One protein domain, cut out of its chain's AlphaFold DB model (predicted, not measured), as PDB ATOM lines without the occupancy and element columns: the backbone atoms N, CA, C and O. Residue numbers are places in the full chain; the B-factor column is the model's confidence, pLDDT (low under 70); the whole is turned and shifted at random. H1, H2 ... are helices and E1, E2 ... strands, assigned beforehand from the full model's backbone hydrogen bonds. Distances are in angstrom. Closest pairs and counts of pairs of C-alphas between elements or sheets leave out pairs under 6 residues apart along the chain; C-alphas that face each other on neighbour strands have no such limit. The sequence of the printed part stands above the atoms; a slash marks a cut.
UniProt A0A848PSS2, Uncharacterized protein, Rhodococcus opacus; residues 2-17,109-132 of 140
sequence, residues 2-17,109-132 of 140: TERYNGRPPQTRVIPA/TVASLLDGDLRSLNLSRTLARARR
ATOM      1  N   THR A   2      49.062  57.264   4.148       64.75
ATOM      2  CA  THR A   2      48.026  56.514   4.872       64.75
ATOM      3  C   THR A   2      48.081  55.047   4.434       64.75
ATOM      4  O   THR A   2      47.889  54.760   3.254       64.75
ATOM      5  N   GLU A   3      48.363  54.126   5.361       80.12
ATOM      6  CA  GLU A   3      48.323  52.672   5.125       80.12
ATOM      7  C   GLU A   3      46.869  52.242   4.886       80.12
ATOM      8  O   GLU A   3      46.124  51.943   5.818       80.12
ATOM      9  N   ARG A   4      46.428  52.288   3.629       85.31
ATOM     10  CA  ARG A   4      45.091  51.859   3.209       85.31
ATOM     11  C   ARG A   4      45.221  50.829   2.108       85.31
ATOM     12  O   ARG A   4      45.961  51.050   1.153       85.31
ATOM     13  N   TYR A   5      44.456  49.751   2.233       86.50
ATOM     14  CA  TYR A   5      44.342  48.736   1.196       86.50
ATOM     15  C   TYR A   5      43.992  49.377  -0.153       86.50
ATOM     16  O   TYR A   5      43.089  50.208  -0.242       86.50
ATOM     17  N   ASN A   6      44.728  49.002  -1.194       90.69
ATOM     18  CA  ASN A   6      44.638  49.604  -2.526       90.69
ATOM     19  C   ASN A   6      43.661  48.889  -3.480       90.69
ATOM     20  O   ASN A   6      43.680  49.164  -4.677       90.69
ATOM     21  N   GLY A   7      42.845  47.953  -2.981       90.31
ATOM     22  CA  GLY A   7      41.858  47.221  -3.781       90.31
ATOM     23  C   GLY A   7      42.418  46.057  -4.608       90.31
ATOM     24  O   GLY A   7      41.643  45.364  -5.263       90.31
ATOM     25  N   ARG A   8      43.736  45.818  -4.599       91.94
ATOM     26  CA  ARG A   8      44.355  44.729  -5.369       91.94
ATOM     27  C   ARG A   8      44.230  43.389  -4.648       91.94
ATOM     28  O   ARG A   8      44.489  43.346  -3.452       91.94
ATOM     29  N   PRO A   9      43.948  42.282  -5.357       90.12
ATOM     30  CA  PRO A   9      43.895  40.972  -4.724       90.12
ATOM     31  C   PRO A   9      45.231  40.638  -4.035       90.12
ATOM     32  O   PRO A   9      46.298  40.981  -4.560       90.12
ATOM     33  N   PRO A  10      45.200  39.967  -2.870       90.69
ATOM     34  CA  PRO A  10      46.415  39.553  -2.188       90.69
ATOM     35  C   PRO A  10      47.166  38.509  -3.008       90.69
ATOM     36  O   PRO A  10      46.567  37.670  -3.684       90.69
ATOM     37  N   GLN A  11      48.491  38.509  -2.879       93.06
ATOM     38  CA  GLN A  11      49.279  37.349  -3.282       93.06
ATOM     39  C   GLN A  11      48.811  36.139  -2.479       93.06
ATOM     40  O   GLN A  11      48.583  36.241  -1.272       93.06
ATOM     41  N   THR A  12      48.671  34.996  -3.139       94.69
ATOM     42  CA  THR A  12      48.240  33.759  -2.490       94.69
ATOM     43  C   THR A  12      49.376  32.753  -2.427       94.69
ATOM     44  O   THR A  12      50.340  32.810  -3.190       94.69
ATOM     45  N   ARG A  13      49.285  31.838  -1.466       94.50
ATOM     46  CA  ARG A  13      50.190  30.700  -1.317       94.50
ATOM     47  C   ARG A  13      49.375  29.452  -1.063       94.50
ATOM     48  O   ARG A  13      48.349  29.514  -0.393       94.50
ATOM     49  N   VAL A  14      49.868  28.327  -1.557       96.81
ATOM     50  CA  VAL A  14      49.306  27.014  -1.246       96.81
ATOM     51  C   VAL A  14      50.066  26.428  -0.065       96.81
ATOM     52  O   VAL A  14      51.295  26.375  -0.071       96.81
ATOM     53  N   ILE A  15      49.327  25.994   0.951       96.56
ATOM     54  CA  ILE A  15      49.829  25.107   1.994       96.56
ATOM     55  C   ILE A  15      49.401  23.691   1.594       96.56
ATOM     56  O   ILE A  15      48.196  23.430   1.562       96.56
ATOM     57  N   PRO A  16      50.342  22.794   1.261       98.00
ATOM     58  CA  PRO A  16      49.999  21.498   0.698       98.00
ATOM     59  C   PRO A  16      49.379  20.556   1.737       98.00
ATOM     60  O   PRO A  16      49.665  20.643   2.940       98.00
ATOM     61  N   ALA A  17      48.582  19.604   1.258       98.25
ATOM     62  CA  ALA A  17      48.178  18.429   2.014       98.25
ATOM     63  C   ALA A  17      49.404  17.709   2.607       98.25
ATOM     64  O   ALA A  17      50.513  17.762   2.077       98.25
ATOM     65  N   THR A 109      44.652  27.184  -0.085       96.50
ATOM     66  CA  THR A 109      45.103  28.478  -0.603       96.50
ATOM     67  C   THR A 109      44.854  29.560   0.439       96.50
ATOM     68  O   THR A 109      43.728  29.750   0.893       96.50
ATOM     69  N   VAL A 110      45.906  30.282   0.818       93.75
ATOM     70  CA  VAL A 110      45.861  31.365   1.808       93.75
ATOM     71  C   VAL A 110      46.381  32.667   1.214       93.75
ATOM     72  O   VAL A 110      47.288  32.660   0.381       93.75
ATOM     73  N   ALA A 111      45.844  33.796   1.671       91.94
ATOM     74  CA  ALA A 111      46.433  35.101   1.398       91.94
ATOM     75  C   ALA A 111      47.771  35.238   2.145       91.94
ATOM     76  O   ALA A 111      47.868  34.949   3.339       91.94
ATOM     77  N   SER A 112      48.809  35.688   1.447       90.00
ATOM     78  CA  SER A 112      50.129  35.916   2.021       90.00
ATOM     79  C   SER A 112      50.239  37.323   2.591       90.00
ATOM     80  O   SER A 112      50.034  38.313   1.892       90.00
ATOM     81  N   LEU A 113      50.626  37.400   3.863       86.25
ATOM     82  CA  LEU A 113      50.868  38.651   4.582       86.25
ATOM     83  C   LEU A 113      52.354  38.827   4.940       86.25
ATOM     84  O   LEU A 113      52.693  39.447   5.947       86.25
ATOM     85  N   LEU A 114      53.260  38.256   4.140       85.12
ATOM     86  CA  LEU A 114      54.696  38.516   4.272       85.12
ATOM     87  C   LEU A 114      55.049  39.891   3.681       85.12
ATOM     88  O   LEU A 114      54.358  40.390   2.803       85.12
ATOM     89  N   ASP A 115      56.133  40.519   4.139       75.25
ATOM     90  CA  ASP A 115      56.459  41.929   3.844       75.25
ATOM     91  C   ASP A 115      56.427  42.331   2.372       75.25
ATOM     92  O   ASP A 115      55.965  43.422   2.042       75.25
ATOM     93  N   GLY A 116      56.972  41.486   1.491       78.81
ATOM     94  CA  GLY A 116      56.932  41.739   0.048       78.81
ATOM     95  C   GLY A 116      55.496  41.823  -0.465       78.81
ATOM     96  O   GLY A 116      55.149  42.754  -1.188       78.81
ATOM     97  N   ASP A 117      54.653  40.915   0.016       85.25
ATOM     98  CA  ASP A 117      53.267  40.753  -0.403       85.25
ATOM     99  C   ASP A 117      52.377  41.855   0.202       85.25
ATOM    100  O   ASP A 117      51.558  42.437  -0.504       85.25
ATOM    101  N   LEU A 118      52.607  42.260   1.457       85.69
ATOM    102  CA  LEU A 118      51.896  43.382   2.093       85.69
ATOM    103  C   LEU A 118      52.129  44.714   1.373       85.69
ATOM    104  O   LEU A 118      51.187  45.484   1.178       85.69
ATOM    105  N   ARG A 119      53.364  44.977   0.925       85.25
ATOM    106  CA  ARG A 119      53.675  46.202   0.172       85.25
ATOM    107  C   ARG A 119      52.898  46.286  -1.136       85.25
ATOM    108  O   ARG A 119      52.481  47.379  -1.513       85.25
ATOM    109  N   SER A 120      52.636  45.150  -1.787       86.25
ATOM    110  CA  SER A 120      51.803  45.110  -2.997       86.25
ATOM    111  C   SER A 120      50.359  45.583  -2.749       86.25
ATOM    112  O   SER A 120      49.700  46.064  -3.674       86.25
ATOM    113  N   LEU A 121      49.910  45.531  -1.489       88.75
ATOM    114  CA  LEU A 121      48.582  45.936  -1.027       88.75
ATOM    115  C   LEU A 121      48.529  47.354  -0.438       88.75
ATOM    116  O   LEU A 121      47.484  47.756   0.071       88.75
ATOM    117  N   ASN A 122      49.632  48.113  -0.491       88.81
ATOM    118  CA  ASN A 122      49.797  49.388   0.223       88.81
ATOM    119  C   ASN A 122      49.650  49.246   1.758       88.81
ATOM    120  O   ASN A 122      49.201  50.158   2.456       88.81
ATOM    121  N   LEU A 123      50.039  48.081   2.285       86.94
ATOM    122  CA  LEU A 123      50.055  47.757   3.709       86.94
ATOM    123  C   LEU A 123      51.498  47.560   4.182       86.94
ATOM    124  O   LEU A 123      52.382  47.193   3.404       86.94
ATOM    125  N   SER A 124      51.749  47.765   5.473       84.00
ATOM    126  CA  SER A 124      53.057  47.486   6.064       84.00
ATOM    127  C   SER A 124      52.980  46.419   7.152       84.00
ATOM    128  O   SER A 124      51.913  46.004   7.612       84.00
ATOM    129  N   ARG A 125      54.157  45.945   7.575       75.69
ATOM    130  CA  ARG A 125      54.296  44.890   8.587       75.69
ATOM    131  C   ARG A 125      53.724  45.301   9.954       75.69
ATOM    132  O   ARG A 125      53.507  44.436  10.799       75.69
ATOM    133  N   THR A 126      53.491  46.589  10.206       74.75
ATOM    134  CA  THR A 126      52.864  47.082  11.448       74.75
ATOM    135  C   THR A 126      51.506  46.419  11.700       74.75
ATOM    136  O   THR A 126      51.216  46.059  12.839       74.75
ATOM    137  N   LEU A 127      50.737  46.149  10.641       71.81
ATOM    138  CA  LEU A 127      49.421  45.507  10.705       71.81
ATOM    139  C   LEU A 127      49.507  44.006  11.040       71.81
ATOM    140  O   LEU A 127      48.668  43.466  11.764       71.81
ATOM    141  N   ALA A 128      50.569  43.328  10.600       67.06
ATOM    142  CA  ALA A 128      50.759  41.891  10.816       67.06
ATOM    143  C   ALA A 128      51.470  41.533  12.141       67.06
ATOM    144  O   ALA A 128      51.445  40.378  12.558       67.06
ATOM    145  N   ARG A 129      52.104  42.492  12.834       63.88
ATOM    146  CA  ARG A 129      52.908  42.235  14.050       63.88
ATOM    147  C   ARG A 129      52.100  42.210  15.345       63.88
ATOM    148  O   ARG A 129      51.387  43.173  15.633       63.88
ATOM    149  N   ALA A 130      52.336  41.205  16.200       53.78
ATOM    150  CA  ALA A 130      52.022  41.251  17.638       53.78
ATOM    151  C   ALA A 130      52.303  42.656  18.210       53.78
ATOM    152  O   ALA A 130      53.390  43.199  17.985       53.78
ATOM    153  N   ARG A 131      51.322  43.280  18.894       50.03
ATOM    154  CA  ARG A 131      51.566  44.561  19.583       50.03
ATOM    155  C   ARG A 131      52.745  44.323  20.526       50.03
ATOM    156  O   ARG A 131      52.719  43.369  21.297       50.03
ATOM    157  N   ARG A 132      53.790  45.154  20.448       40.16
ATOM    158  CA  ARG A 132      54.885  45.088  21.423       40.16
ATOM    159  C   ARG A 132      54.277  45.268  22.811       40.16
ATOM    160  O   ARG A 132      53.646  46.291  23.063       40.16
TER     161      ARG A 132
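This is residues 2 to 17 and 109 to 132 of the 140 residues of an uncharacterized protein of Rhodococcus opacus (UniProt A0A848PSS2). A narrow ribbon of two short antiparallel strands, E1 and E2, makes one end of a flat outline, and two short helices, H1 and H2, lie beyond its other end at a corner in the chain. The unnamed residues 2 to 11 arc past H1 on their way into the ribbon. The printed part has 40 residues, with elements in the order E1, E2, H1, H2 and the sheet order E1 - E2; under half of the residues are in named elements, and the class is mixed, helices and strands. The whole is only just loose, close to compact, with a radius of gyration of the C-alphas of 11.2 A and spans of 37 by 27 by 13 A.

Start at C-alpha 2 at (48.026, 56.514, 4.872) and go along to C-alpha 12 at (48.240, 33.759, -2.490), where E1 begins; it covers residues 12 to 15 over 9.9 A. After the cut, E2 takes residues 109 to 111 over 7.0 A. H1 holds residues 115 to 120 over 8.9 A. H2, residues 125 to 128, runs 5.1 A to C-alpha 128 at (50.759, 41.891, 10.816).

Look first at E1 and E2, antiparallel at 135 degrees: N 13 and O 110, and N 110 and O 13, are within hydrogen-bond range at 2.8 A each. A tight link joins E2 to H1. H1 and H2 are close but not clearly touching; their closest C-alphas, Asp 115 and Arg 125, are 6.0 A apart. E1 is apart from both helices, and E2 is apart from H2. In H1, 1 of 2 O i to N i+4 pairs is within range; H2 is too short for such a pair.

The C-alphas farthest apart, those of Thr 2 and Ala 17, are 38.2 A apart. Residues 18 to 108 are not printed, and C-alphas 17 and 109 stand 10.8 A apart across this cut. Of the links printed whole, E2 to H1 and H1 to H2 are tight. Look for pLDDT under 70 at residue 2 and residues 128 to 132.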